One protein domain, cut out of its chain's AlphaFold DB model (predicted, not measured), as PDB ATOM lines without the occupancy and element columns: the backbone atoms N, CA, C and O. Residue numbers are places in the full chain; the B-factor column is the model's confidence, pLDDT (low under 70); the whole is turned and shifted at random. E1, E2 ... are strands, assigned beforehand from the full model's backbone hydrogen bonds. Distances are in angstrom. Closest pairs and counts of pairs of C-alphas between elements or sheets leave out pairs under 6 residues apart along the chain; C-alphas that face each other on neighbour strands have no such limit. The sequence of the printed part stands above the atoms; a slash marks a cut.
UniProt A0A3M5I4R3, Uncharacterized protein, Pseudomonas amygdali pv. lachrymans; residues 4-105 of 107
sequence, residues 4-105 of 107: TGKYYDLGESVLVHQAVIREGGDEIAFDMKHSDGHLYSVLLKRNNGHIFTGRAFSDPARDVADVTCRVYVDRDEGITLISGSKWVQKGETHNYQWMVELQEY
ATOM      1  N   THR A   4      79.151   9.381  85.501       73.00
ATOM      2  CA  THR A   4      77.868   8.724  85.790       73.00
ATOM      3  C   THR A   4      77.164   9.469  86.912       73.00
ATOM      4  O   THR A   4      77.786  10.275  87.596       73.00
ATOM      5  N   GLY A   5      75.863   9.259  87.100       71.69
ATOM      6  CA  GLY A   5      75.167   9.962  88.167       71.69
ATOM      7  C   GLY A   5      73.788   9.435  88.507       71.69
ATOM      8  O   GLY A   5      73.270   8.535  87.840       71.69
ATOM      9  N   LYS A   6      73.195  10.012  89.551       70.81
ATOM     10  CA  LYS A   6      71.828   9.733  90.001       70.81
ATOM     11  C   LYS A   6      71.044  11.024  90.144       70.81
ATOM     12  O   LYS A   6      71.497  11.940  90.820       70.81
ATOM     13  N   TYR A   7      69.869  11.063  89.534       70.62
ATOM     14  CA  TYR A   7      68.840  12.071  89.735       70.62
ATOM     15  C   TYR A   7      67.872  11.604  90.822       70.62
ATOM     16  O   TYR A   7      67.469  10.445  90.803       70.62
ATOM     17  N   TYR A   8      67.485  12.488  91.736       68.31
ATOM     18  CA  TYR A   8      66.527  12.219  92.803       68.31
ATOM     19  C   TYR A   8      65.309  13.131  92.653       68.31
ATOM     20  O   TYR A   8      65.441  14.355  92.734       68.31
ATOM     21  N   ASP A   9      64.140  12.514  92.496       64.06
ATOM     22  CA  ASP A   9      62.825  13.160  92.512       64.06
ATOM     23  C   ASP A   9      61.903  12.376  93.441       64.06
ATOM     24  O   ASP A   9      61.737  11.166  93.287       64.06
ATOM     25  N   LEU A  10      61.377  13.061  94.459       54.16
ATOM     26  CA  LEU A  10      60.310  12.578  95.348       54.16
ATOM     27  C   LEU A  10      60.479  11.152  95.932       54.16
ATOM     28  O   LEU A  10      59.497  10.530  96.331       54.16
ATOM     29  N   GLY A  11      61.715  10.656  96.064       52.88
ATOM     30  CA  GLY A  11      62.040   9.376  96.710       52.88
ATOM     31  C   GLY A  11      62.562   8.273  95.784       52.88
ATOM     32  O   GLY A  11      63.002   7.241  96.289       52.88
ATOM     33  N   GLU A  12      62.592   8.485  94.466       59.56
ATOM     34  CA  GLU A  12      63.185   7.541  93.511       59.56
ATOM     35  C   GLU A  12      64.486   8.095  92.916       59.56
ATOM     36  O   GLU A  12      64.593   9.284  92.610       59.56
ATOM     37  N   SER A  13      65.499   7.229  92.776       65.19
ATOM     38  CA  SER A  13      66.761   7.578  92.119       65.19
ATOM     39  C   SER A  13      66.799   7.022  90.700       65.19
ATOM     40  O   SER A  13      66.706   5.805  90.520       65.19
ATOM     41  N   VAL A  14      67.013   7.881  89.709       74.44
ATOM     42  CA  VAL A  14      67.131   7.498  88.298       74.44
ATOM     43  C   VAL A  14      68.563   7.712  87.820       74.44
ATOM     44  O   VAL A  14      69.219   8.670  88.226       74.44
ATOM     45  N   LEU A  15      69.072   6.820  86.968       78.44
ATOM     46  CA  LEU A  15      70.402   6.981  86.384       78.44
ATOM     47  C   LEU A  15      70.456   8.211  85.474       78.44
ATOM     48  O   LEU A  15      69.570   8.443  84.651       78.44
ATOM     49  N   VAL A  16      71.540   8.964  85.614       84.06
ATOM     50  CA  VAL A  16      71.917  10.032  84.696       84.06
ATOM     51  C   VAL A  16      72.731   9.437  83.554       84.06
ATOM     52  O   VAL A  16      73.642   8.631  83.768       84.06
ATOM     53  N   HIS A  17      72.415   9.858  82.337       80.81
ATOM     54  CA  HIS A  17      73.082   9.446  81.112       80.81
ATOM     55  C   HIS A  17      73.823  10.627  80.482       80.81
ATOM     56  O   HIS A  17      73.432  11.780  80.640       80.81
ATOM     57  N   GLN A  18      74.907  10.328  79.760       84.62
ATOM     58  CA  GLN A  18      75.642  11.298  78.934       84.62
ATOM     59  C   GLN A  18      76.033  12.596  79.667       84.62
ATOM     60  O   GLN A  18      76.027  13.675  79.079       84.62
ATOM     61  N   ALA A  19      76.387  12.497  80.951       89.62
ATOM     62  CA  ALA A  19      76.821  13.656  81.715       89.62
ATOM     63  C   ALA A  19      78.147  14.205  81.169       89.62
ATOM     64  O   ALA A  19      79.104  13.467  80.920       89.62
ATOM     65  N   VAL A  20      78.198  15.520  80.985       91.25
ATOM     66  CA  VAL A  20      79.340  16.251  80.446       91.25
ATOM     67  C   VAL A  20      79.541  17.519  81.268       91.25
ATOM     68  O   VAL A  20      78.614  18.303  81.454       91.25
ATOM     69  N   ILE A  21      80.777  17.740  81.708       91.19
ATOM     70  CA  ILE A  21      81.220  18.965  82.376       91.19
ATOM     71  C   ILE A  21      82.265  19.633  81.471       91.19
ATOM     72  O   ILE A  21      83.205  18.979  81.015       91.19
ATOM     73  N   ARG A  22      82.084  20.920  81.158       91.00
ATOM     74  CA  ARG A  22      82.953  21.718  80.269       91.00
ATOM     75  C   ARG A  22      83.365  23.028  80.928       91.00
ATOM     76  O   ARG A  22      82.876  23.372  82.003       91.00
ATOM     77  N   GLU A  23      84.292  23.738  80.282       89.19
ATOM     78  CA  GLU A  23      84.727  25.085  80.682       89.19
ATOM     79  C   GLU A  23      85.142  25.161  82.162       89.19
ATOM     80  O   GLU A  23      84.703  26.025  82.912       89.19
ATOM     81  N   GLY A  24      85.928  24.184  82.630       84.56
ATOM     82  CA  GLY A  24      86.394  24.143  84.023       84.56
ATOM     83  C   GLY A  24      85.293  23.933  85.073       84.56
ATOM     84  O   GLY A  24      85.523  24.208  86.251       84.56
ATOM     85  N   GLY A  25      84.114  23.448  84.671       89.12
ATOM     86  CA  GLY A  25      82.966  23.249  85.557       89.12
ATOM     87  C   GLY A  25      81.868  24.300  85.413       89.12
ATOM     88  O   GLY A  25      80.926  24.290  86.202       89.12
ATOM     89  N   ASP A  26      81.983  25.213  84.449       94.75
ATOM     90  CA  ASP A  26      81.033  26.315  84.265       94.75
ATOM     91  C   ASP A  26      79.841  25.946  83.384       94.75
ATOM     92  O   ASP A  26      78.807  26.619  83.425       94.75
ATOM     93  N   GLU A  27      79.956  24.857  82.630       95.62
ATOM     94  CA  GLU A  27      78.871  24.305  81.832       95.62
ATOM     95  C   GLU A  27      78.702  22.823  82.152       95.62
ATOM     96  O   GLU A  27      79.662  22.050  82.112       95.62
ATOM     97  N   ILE A  28      77.473  22.433  82.487       95.19
ATOM     98  CA  ILE A  28      77.125  21.056  82.841       95.19
ATOM     99  C   ILE A  28      75.914  20.654  82.013       95.19
ATOM    100  O   ILE A  28      74.905  21.358  81.994       95.19
ATOM    101  N   ALA A  29      76.013  19.518  81.337       94.12
ATOM    102  CA  ALA A  29      74.931  18.928  80.571       94.12
ATOM    103  C   ALA A  29      74.741  17.474  80.984       94.12
ATOM    104  O   ALA A  29      75.723  16.789  81.265       94.12
ATOM    105  N   PHE A  30      73.501  17.006  81.026       93.00
ATOM    106  CA  PHE A  30      73.202  15.602  81.273       93.00
ATOM    107  C   PHE A  30      71.784  15.248  80.834       93.00
ATOM    108  O   PHE A  30      70.902  16.106  80.814       93.00
ATOM    109  N   ASP A  31      71.569  13.966  80.557       91.38
ATOM    110  CA  ASP A  31      70.255  13.412  80.276       91.38
ATOM    111  C   ASP A  31      69.746  12.616  81.478       91.38
ATOM    112  O   ASP A  31      70.498  11.918  82.161       91.38
ATOM    113  N   MET A  32      68.448  12.693  81.738       88.06
ATOM    114  CA  MET A  32      67.800  11.974  82.832       88.06
ATOM    115  C   MET A  32      66.375  11.601  82.456       88.06
ATOM    116  O   MET A  32      65.688  12.345  81.759       88.06
ATOM    117  N   LYS A  33      65.902  10.456  82.945       84.44
ATOM    118  CA  LYS A  33      64.483  10.114  82.856       84.44
ATOM    119  C   LYS A  33      63.763  10.666  84.084       84.44
ATOM    120  O   LYS A  33      64.170  10.397  85.211       84.44
ATOM    121  N   HIS A  34      62.732  11.464  83.855       78.00
ATOM    122  CA  HIS A  34      61.931  12.068  84.913       78.00
ATOM    123  C   HIS A  34      60.783  11.128  85.324       78.00
ATOM    124  O   HIS A  34      60.457  10.172  84.612       78.00
ATOM    125  N   SER A  35      60.179  11.378  86.489       74.69
ATOM    126  CA  SER A  35      59.094  10.562  87.062       74.69
ATOM    127  C   SER A  35      57.826  10.538  86.198       74.69
ATOM    128  O   SER A  35      57.056   9.580  86.238       74.69
ATOM    129  N   ASP A  36      57.648  11.547  85.343       77.38
ATOM    130  CA  ASP A  36      56.582  11.630  84.333       77.38
ATOM    131  C   ASP A  36      56.785  10.666  83.143       77.38
ATOM    132  O   ASP A  36      55.933  10.576  82.259       77.38
ATOM    133  N   GLY A  37      57.903   9.936  83.113       79.75
ATOM    134  CA  GLY A  37      58.249   8.971  82.077       79.75
ATOM    135  C   GLY A  37      59.006   9.556  80.883       79.75
ATOM    136  O   GLY A  37      59.491   8.769  80.063       79.75
ATOM    137  N   HIS A  38      59.163  10.881  80.796       84.06
ATOM    138  CA  HIS A  38      59.879  11.542  79.707       84.06
ATOM    139  C   HIS A  38      61.393  11.552  79.935       84.06
ATOM    140  O   HIS A  38      61.887  11.559  81.067       84.06
ATOM    141  N   LEU A  39      62.146  11.569  78.832       87.69
ATOM    142  CA  LEU A  39      63.577  11.852  78.857       87.69
ATOM    143  C   LEU A  39      63.772  13.367  78.803       87.69
ATOM    144  O   LEU A  39      63.202  14.026  77.935       87.69
ATOM    145  N   TYR A  40      64.584  13.898  79.709       88.81
ATOM    146  CA  TYR A  40      64.970  15.300  79.737       88.81
ATOM    147  C   TYR A  40      66.463  15.448  79.485       88.81
ATOM    148  O   TYR A  40      67.269  14.812  80.163       88.81
ATOM    149  N   SER A  41      66.814  16.357  78.579       92.62
ATOM    150  CA  SER A  41      68.171  16.888  78.444       92.62
ATOM    151  C   SER A  41      68.277  18.197  79.211       92.62
ATOM    152  O   SER A  41      67.574  19.165  78.905       92.62
ATOM    153  N   VAL A  42      69.149  18.240  80.214       92.50
ATOM    154  CA  VAL A  42      69.371  19.403  81.075       92.50
ATOM    155  C   VAL A  42      70.665  20.092  80.668       92.50
ATOM    156  O   VAL A  42      71.713  19.460  80.573       92.50
ATOM    157  N   LEU A  43      70.596  21.405  80.452       94.50
ATOM    158  CA  LEU A  43      71.740  22.257  80.131       94.50
ATOM    159  C   LEU A  43      71.861  23.361  81.177       94.50
ATOM    160  O   LEU A  43      70.976  24.213  81.274       94.50
ATOM    161  N   LEU A  44      72.956  23.366  81.935       95.69
ATOM    162  CA  LEU A  44      73.243  24.315  83.007       95.69
ATOM    163  C   LEU A  44      74.458  25.173  82.664       95.69
ATOM    164  O   LEU A  44      75.472  24.671  82.176       95.69
ATOM    165  N   LYS A  45      74.379  26.456  83.011       97.00
ATOM    166  CA  LYS A  45      75.495  27.397  82.931       97.00
ATOM    167  C   LYS A  45      75.667  28.143  84.246       97.00
ATOM    168  O   LYS A  45      74.676  28.554  84.860       97.00
ATOM    169  N   ARG A  46      76.917  28.330  84.675       96.88
ATOM    170  CA  ARG A  46      77.231  29.118  85.867       96.88
ATOM    171  C   ARG A  46      76.750  30.549  85.657       96.88
ATOM    172  O   ARG A  46      77.084  31.193  84.668       96.88
ATOM    173  N   ASN A  47      75.965  31.031  86.611       94.62
ATOM    174  CA  ASN A  47      75.474  32.401  86.640       94.62
ATOM    175  C   ASN A  47      76.279  33.242  87.644       94.62
ATOM    176  O   ASN A  47      76.802  34.293  87.295       94.62
ATOM    177  N   ASN A  48      76.421  32.769  88.891       92.62
ATOM    178  CA  ASN A  48      77.177  33.482  89.926       92.62
ATOM    179  C   ASN A  48      77.662  32.539  91.038       92.62
ATOM    180  O   ASN A  48      76.848  31.960  91.760       92.62
ATOM    181  N   GLY A  49      78.981  32.411  91.212       92.56
ATOM    182  CA  GLY A  49      79.571  31.541  92.229       92.56
ATOM    183  C   GLY A  49      79.058  30.106  92.089       92.56
ATOM    184  O   GLY A  49      79.225  29.487  91.042       92.56
ATOM    185  N   HIS A  50      78.388  29.588  93.118       93.12
ATOM    186  CA  HIS A  50      77.793  28.245  93.103       93.12
ATOM    187  C   HIS A  50      76.432  28.165  92.399       93.12
ATOM    188  O   HIS A  50      75.874  27.078  92.314       93.12
ATOM    189  N   ILE A  51      75.866  29.281  91.929       95.38
ATOM    190  CA  ILE A  51      74.532  29.337  91.319       95.38
ATOM    191  C   ILE A  51      74.628  29.092  89.816       95.38
ATOM    192  O   ILE A  51      75.358  29.787  89.105       95.38
ATOM    193  N   PHE A  52      73.818  28.148  89.343       96.81
ATOM    194  CA  PHE A  52      73.663  27.791  87.941       96.81
ATOM    195  C   PHE A  52      72.212  27.986  87.514       96.81
ATOM    196  O   PHE A  52      71.271  27.756  88.278       96.81
ATOM    197  N   THR A  53      72.038  28.399  86.267       95.62
ATOM    198  CA  THR A  53      70.732  28.508  85.614       95.62
ATOM    199  C   THR A  53      70.767  27.750  84.306       95.62
ATOM    200  O   THR A  53      71.821  27.642  83.677       95.62
ATOM    201  N   GLY A  54      69.623  27.241  83.877       93.31
ATOM    202  CA  GLY A  54      69.589  26.384  82.712       93.31
ATOM    203  C   GLY A  54      68.197  26.116  82.190       93.31
ATOM    204  O   GLY A  54      67.216  26.704  82.644       93.31
ATOM    205  N   ARG A  55      68.139  25.189  81.240       92.06
ATOM    206  CA  ARG A  55      66.895  24.691  80.658       92.06
ATOM    207  C   ARG A  55      66.912  23.171  80.616       92.06
ATOM    208  O   ARG A  55      67.949  22.587  80.307       92.06
ATOM    209  N   ALA A  56      65.770  22.565  80.903       90.94
ATOM    210  CA  ALA A  56      65.517  21.153  80.667       90.94
ATOM    211  C   ALA A  56      64.554  21.013  79.483       90.94
ATOM    212  O   ALA A  56      63.559  21.734  79.425       90.94
ATOM    213  N   PHE A  57      64.864  20.116  78.550       90.75
ATOM    214  CA  PHE A  57      64.090  19.877  77.331       90.75
ATOM    215  C   PHE A  57      63.578  18.441  77.331       90.75
ATOM    216  O   PHE A  57      64.399  17.529  77.400       90.75
ATOM    217  N   SER A  58      62.263  18.237  77.241       89.00
ATOM    218  CA  SER A  58      61.684  16.891  77.159       89.00
ATOM    219  C   SER A  58      61.671  16.336  75.727       89.00
ATOM    220  O   SER A  58      61.455  17.067  74.760       89.00
ATOM    221  N   ASP A  59      61.839  15.025  75.575       81.75
ATOM    222  CA  ASP A  59      61.573  14.268  74.342       81.75
ATOM    223  C   ASP A  59      60.427  13.274  74.624       81.75
ATOM    224  O   ASP A  59      60.511  12.539  75.617       81.75
ATOM    225  N   PRO A  60      59.325  13.241  73.837       70.56
ATOM    226  CA  PRO A  60      59.050  13.944  72.570       70.56
ATOM    227  C   PRO A  60      58.378  15.318  72.674       70.56
ATOM    228  O   PRO A  60      58.219  15.992  71.655       70.56
ATOM    229  N   ALA A  61      57.965  15.746  73.869       67.38
ATOM    230  CA  ALA A  61      57.096  16.913  74.031       67.38
ATOM    231  C   ALA A  61      57.787  18.273  73.772       67.38
ATOM    232  O   ALA A  61      57.103  19.262  73.520       67.38
ATOM    233  N   ARG A  62      59.131  18.328  73.741       72.88
ATOM    234  CA  ARG A  62      59.950  19.551  73.570       72.88
ATOM    235  C   ARG A  62      59.599  20.672  74.549       72.88
ATOM    236  O   ARG A  62      59.903  21.840  74.284       72.88
ATOM    237  N   ASP A  63      58.986  20.329  75.674       70.75
ATOM    238  CA  ASP A  63      58.672  21.296  76.709       70.75
ATOM    239  C   ASP A  63      59.962  21.768  77.366       70.75
ATOM    240  O   ASP A  63      60.890  20.994  77.610       70.75
ATOM    241  N   VAL A  64      60.019  23.076  77.608       81.81
ATOM    242  CA  VAL A  64      61.170  23.746  78.205       81.81
ATOM    243  C   VAL A  64      60.809  24.101  79.634       81.81
ATOM    244  O   VAL A  64      59.912  24.918  79.856       81.81
ATOM    245  N   ALA A  65      61.519  23.515  80.591       86.69
ATOM    246  CA  ALA A  65      61.486  23.962  81.976       86.69
ATOM    247  C   ALA A  65      62.701  24.847  82.257       86.69
ATOM    248  O   ALA A  65      63.835  24.485  81.930       86.69
ATOM    249  N   ASP A  66      62.472  25.998  82.887       88.62
ATOM    250  CA  ASP A  66      63.568  26.807  83.413       88.62
ATOM    251  C   ASP A  66      64.050  26.189  84.723       88.62
ATOM    252  O   ASP A  66      63.262  25.990  85.659       88.62
ATOM    253  N   VAL A  67      65.355  25.936  84.805       91.56
ATOM    254  CA  VAL A  67      65.972  25.338  85.987       91.56
ATOM    255  C   VAL A  67      66.946  26.288  86.669       91.56
ATOM    256  O   VAL A  67      67.636  27.098  86.045       91.56
ATOM    257  N   THR A  68      67.000  26.208  87.994       92.69
ATOM    258  CA  THR A  68      67.979  26.930  88.814       92.69
ATOM    259  C   THR A  68      68.464  26.020  89.919       92.69
ATOM    260  O   THR A  68      67.666  25.441  90.657       92.69
ATOM    261  N   CYS A  69      69.775  25.915  90.065       94.00
ATOM    262  CA  CYS A  69      70.393  25.005  91.012       94.00
ATOM    263  C   CYS A  69      71.662  25.601  91.622       94.00
ATOM    264  O   CYS A  69      72.179  26.636  91.188       94.00
ATOM    265  N   ARG A  70      72.147  24.935  92.667       95.25
ATOM    266  CA  ARG A  70      73.484  25.138  93.217       95.25
ATOM    267  C   ARG A  70      74.352  23.936  92.893       95.25
ATOM    268  O   ARG A  70      73.870  22.811  92.993       95.25
ATOM    269  N   VAL A  71      75.609  24.182  92.544       94.75
ATOM    270  CA  VAL A  71      76.587  23.130  92.253       94.75
ATOM    271  C   VAL A  71      77.712  23.170  93.281       94.75
ATOM    272  O   VAL A  71      78.356  24.206  93.482       94.75
ATOM    273  N   TYR A  72      77.950  22.021  93.904       93.56
ATOM    274  CA  TYR A  72      79.037  21.762  94.840       93.56
ATOM    275  C   TYR A  72      79.940  20.686  94.250       93.56
ATOM    276  O   TYR A  72      79.450  19.714  93.685       93.56
ATOM    277  N   VAL A  73      81.251  20.873  94.363       91.94
ATOM    278  CA  VAL A  73      82.234  19.946  93.801       91.94
ATOM    279  C   VAL A  73      83.184  19.537  94.909       91.94
ATOM    280  O   VAL A  73      83.885  20.390  95.456       91.94
ATOM    281  N   ASP A  74      83.207  18.246  95.209       90.56
ATOM    282  CA  ASP A  74      84.277  17.618  95.965       90.56
ATOM    283  C   ASP A  74      85.313  17.103  94.964       90.56
ATOM    284  O   ASP A  74      85.117  16.103  94.270       90.56
ATOM    285  N   ARG A  75      86.416  17.840  94.843       86.50
ATOM    286  CA  ARG A  75      87.493  17.482  93.917       86.50
ATOM    287  C   ARG A  75      88.323  16.318  94.427       86.50
ATOM    288  O   ARG A  75      88.917  15.634  93.600       86.50
ATOM    289  N   ASP A  76      88.362  16.102  95.737       88.62
ATOM    290  CA  ASP A  76      89.153  15.044  96.354       88.62
ATOM    291  C   ASP A  76      88.461  13.697  96.203       88.62
ATOM    292  O   ASP A  76      89.162  12.706  96.046       88.62
ATOM    293  N   GLU A  77      87.133  13.671  96.084       87.06
ATOM    294  CA  GLU A  77      86.343  12.467  95.791       87.06
ATOM    295  C   GLU A  77      85.864  12.381  94.328       87.06
ATOM    296  O   GLU A  77      85.410  11.334  93.870       87.06
ATOM    297  N   GLY A  78      85.992  13.459  93.544       87.50
ATOM    298  CA  GLY A  78      85.507  13.504  92.157       87.50
ATOM    299  C   GLY A  78      83.978  13.535  92.058       87.50
ATOM    300  O   GLY A  78      83.412  13.066  91.068       87.50
ATOM    301  N   ILE A  79      83.316  14.069  93.087       90.12
ATOM    302  CA  ILE A  79      81.859  14.169  93.191       90.12
ATOM    303  C   ILE A  79      81.420  15.584  92.822       90.12
ATOM    304  O   ILE A  79      81.929  16.575  93.345       90.12
ATOM    305  N   THR A  80      80.415  15.694  91.962       93.06
ATOM    306  CA  THR A  80      79.689  16.937  91.694       93.06
ATOM    307  C   THR A  80      78.234  16.772  92.107       93.06
ATOM    308  O   THR A  80      77.491  16.001  91.508       93.06
ATOM    309  N   LEU A  81      77.806  17.532  93.112       93.00
ATOM    310  CA  LEU A  81      76.430  17.566  93.588       93.00
ATOM    311  C   LEU A  81      75.703  18.795  93.038       93.00
ATOM    312  O   LEU A  81      76.140  19.933  93.218       93.00
ATOM    313  N   ILE A  82      74.554  18.571  92.420       94.19
ATOM    314  CA  ILE A  82      73.671  19.587  91.858       94.19
ATOM    315  C   ILE A  82      72.376  19.570  92.666       94.19
ATOM    316  O   ILE A  82      71.631  18.598  92.642       94.19
ATOM    317  N   SER A  83      72.095  20.653  93.383       92.25
ATOM    318  CA  SER A  83      70.874  20.812  94.175       92.25
ATOM    319  C   SER A  83      69.937  21.808  93.497       92.25
ATOM    320  O   SER A  83      70.202  23.013  93.445       92.25
ATOM    321  N   GLY A  84      68.852  21.286  92.939       89.50
ATOM    322  CA  GLY A  84      67.798  22.007  92.250       89.50
ATOM    323  C   GLY A  84      66.892  22.786  93.192       89.50
ATOM    324  O   GLY A  84      66.275  22.236  94.096       89.50
ATOM    325  N   SER A  85      66.791  24.090  92.947       82.19
ATOM    326  CA  SER A  85      65.900  25.015  93.665       82.19
ATOM    327  C   SER A  85      64.739  25.516  92.808       82.19
ATOM    328  O   SER A  85      63.763  26.043  93.346       82.19
ATOM    329  N   LYS A  86      64.848  25.370  91.483       81.50
ATOM    330  CA  LYS A  86      63.787  25.653  90.525       81.50
ATOM    331  C   LYS A  86      63.756  24.585  89.435       81.50
ATOM    332  O   LYS A  86      64.794  24.332  88.820       81.50
ATOM    333  N   TRP A  87      62.581  24.027  89.187       84.50
ATOM    334  CA  TRP A  87      62.193  23.327  87.966       84.50
ATOM    335  C   TRP A  87      60.724  23.648  87.719       84.50
ATOM    336  O   TRP A  87      59.846  23.156  88.427       84.50
ATOM    337  N   VAL A  88      60.467  24.543  86.769       80.88
ATOM    338  CA  VAL A  88      59.117  25.047  86.489       80.88
ATOM    339  C   VAL A  88      58.833  24.856  85.012       80.88
ATOM    340  O   VAL A  88      59.498  25.465  84.170       80.88
ATOM    341  N   GLN A  89      57.857  24.002  84.710       80.62
ATOM    342  CA  GLN A  89      57.375  23.805  83.350       80.62
ATOM    343  C   GLN A  89      56.595  25.036  82.873       80.62
ATOM    344  O   GLN A  89      56.079  25.841  83.655       80.62
ATOM    345  N   LYS A  90      56.508  25.208  81.554       74.38
ATOM    346  CA  LYS A  90      55.830  26.359  80.962       74.38
ATOM    347  C   LYS A  90      54.338  26.356  81.315       74.38
ATOM    348  O   LYS A  90      53.597  25.476  80.900       74.38
ATOM    349  N   GLY A  91      53.887  27.407  81.998       74.38
ATOM    350  CA  GLY A  91      52.484  27.568  82.393       74.38
ATOM    351  C   GLY A  91      52.132  26.924  83.734       74.38
ATOM    352  O   GLY A  91      51.008  27.096  84.199       74.38
ATOM    353  N   GLU A  92      53.086  26.258  84.385       76.94
ATOM    354  CA  GLU A  92      52.909  25.717  85.727       76.94
ATOM    355  C   GLU A  92      53.437  26.676  86.798       76.94
ATOM    356  O   GLU A  92      54.366  27.457  86.582       76.94
ATOM    357  N   THR A  93      52.839  26.611  87.985       73.69
ATOM    358  CA  THR A  93      53.316  27.325  89.181       73.69
ATOM    359  C   THR A  93      53.988  26.394  90.182       73.69
ATOM    360  O   THR A  93      54.536  26.865  91.180       73.69
ATOM    361  N   HIS A  94      53.911  25.079  89.956       77.12
ATOM    362  CA  HIS A  94      54.563  24.105  90.812       77.12
ATOM    363  C   HIS A  94      56.068  24.125  90.558       77.12
ATOM    364  O   HIS A  94      56.524  24.287  89.429       77.12
ATOM    365  N   ASN A  95      56.834  23.997  91.636       77.06
ATOM    366  CA  ASN A  95      58.280  23.980  91.579       77.06
ATOM    367  C   ASN A  95      58.783  22.661  92.155       77.06
ATOM    368  O   ASN A  95      58.660  22.434  93.360       77.06
ATOM    369  N   TYR A  96      59.356  21.825  91.296       74.75
ATOM    370  CA  TYR A  96      59.912  20.545  91.704       74.75
ATOM    371  C   TYR A  96      61.305  20.748  92.309       74.75
ATOM    372  O   TYR A  96      62.180  21.391  91.718       74.75
ATOM    373  N   GLN A  97      61.510  20.211  93.512       77.38
ATOM    374  CA  GLN A  97      62.848  20.060  94.075       77.38
ATOM    375  C   GLN A  97      63.504  18.837  93.451       77.38
ATOM    376  O   GLN A  97      62.869  17.796  93.320       77.38
ATOM    377  N   TRP A  98      64.777  18.961  93.099       83.75
ATOM    378  CA  TRP A  98      65.514  17.887  92.452       83.75
ATOM    379  C   TRP A  98      66.974  17.893  92.880       83.75
ATOM    380  O   TRP A  98      67.512  18.919  93.300       83.75
ATOM    381  N   MET A  99      67.636  16.750  92.773       89.94
ATOM    382  CA  MET A  99      69.058  16.633  93.080       89.94
ATOM    383  C   MET A  99      69.730  15.709  92.080       89.94
ATOM    384  O   MET A  99      69.149  14.700  91.700       89.94
ATOM    385  N   VAL A 100      70.947  16.042  91.663       91.06
ATOM    386  CA  VAL A 100      71.787  15.169  90.846       91.06
ATOM    387  C   VAL A 100      73.145  15.017  91.501       91.06
ATOM    388  O   VAL A 100      73.789  16.008  91.822       91.06
ATOM    389  N   GLU A 101      73.595  13.786  91.667       91.31
ATOM    390  CA  GLU A 101      74.983  13.473  91.994       91.31
ATOM    391  C   GLU A 101      75.664  12.960  90.731       91.31
ATOM    392  O   GLU A 101      75.150  12.040  90.099       91.31
ATOM    393  N   LEU A 102      76.787  13.562  90.352       91.06
ATOM    394  CA  LEU A 102      77.659  13.105  89.279       91.06
ATOM    395  C   LEU A 102      78.983  12.641  89.886       91.06
ATOM    396  O   LEU A 102      79.578  13.358  90.685       91.06
ATOM    397  N   GLN A 103      79.459  11.479  89.464       88.50
ATOM    398  CA  GLN A 103      80.725  10.897  89.880       88.50
ATOM    399  C   GLN A 103      81.638  10.769  88.661       88.50
ATOM    400  O   GLN A 103      81.284  10.136  87.660       88.50
ATOM    401  N   GLU A 104      82.830  11.346  88.756       81.75
ATOM    402  CA  GLU A 104      83.908  11.056  87.819       81.75
ATOM    403  C   GLU A 104      84.477   9.668  88.126       81.75
ATOM    404  O   GLU A 104      84.820   9.364  89.272       81.75
ATOM    405  N   TYR A 105      84.567   8.811  87.107       64.00
ATOM    406  CA  TYR A 105      85.220   7.516  87.260       64.00
ATOM    407  C   TYR A 105      86.723   7.727  87.462       64.00
ATOM    408  O   TYR A 105      87.393   8.289  86.592       64.00
TER     409      TYR A 105
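This is residues 4 to 105 of the 107 residues of an uncharacterized protein of Pseudomonas amygdali pv. lachrymans (UniProt A0A3M5I4R3). What does this model look like? It is a closed barrel of eight antiparallel strands, ringed in chain order from E1 to E8, with E8 beside E1 to shut the wall. The E6 to E7 turn at Asp 76 and the E7 to E8 link at Gly 91 mark its two far ends. What is it made of, and how large is it? The printed part has 102 residues, with eight named strands and no named helix, and its class is all strand. It is compact, with a radius of gyration of the C-alphas of 12.8 A and spans of 40 by 27 by 22 A.

Where do the first strands run? E1 is residues 4 to 9, starting at C-alpha 4 at (77.868, 8.724, 85.790). E2, residues 12 to 22, is 27.7 A long and bends by 64 degrees at residue 18; E3 is residues 27 to 33. E4, residues 39 to 48, is 27.8 A long. Where do the others run? E5, residues 51 to 59, is 26.1 A long. E6, residues 64 to 74, is 29.8 A long and bends by 52 degrees at residue 68; E7, residues 79 to 88, is 26.1 A long and bends by 59 degrees at residue 85. E8, residues 98 to 104, ends with C-alpha 104 at (83.908, 11.056, 87.819).

How does the ring begin? The strands form a meander, each the antiparallel neighbour of the one before. E1 and E2 form a hairpin, with N 7 and O 14 2.8 A apart. E2 is staggered: residues 12 to 16 pair with E1 and residues 16 to 22 with E3, where N 20 and O 29 are 2.8 A apart. How does it go on? N 30 of E3 and O 42 of E4 are 3.1 A apart, and N 43 of E4 and O 55 of E5 2.9 A. N 54 of E5 and O 67 of E6 are 2.9 A apart, N 70 of E6 and O 83 of E7 2.8 A, and N 82 of E7 and O 100 of E8 2.7 A. How does it close? E8 and E1 are antiparallel at 169 degrees, with N 6 and O 101 2.9 A apart. Among the strands that are apart are E1 and E5.

How far does it reach? The two C-alphas farthest apart are those of Asp 76 and Gly 91, 41.2 A. Is any link long or cut? No link is long; E7 to E8 is short, the others are tight, and the printed part has no cut. Where is confidence low? Residues 8 to 13, 61 and 105 are under 70; the mean pLDDT of the printed part is 84.7.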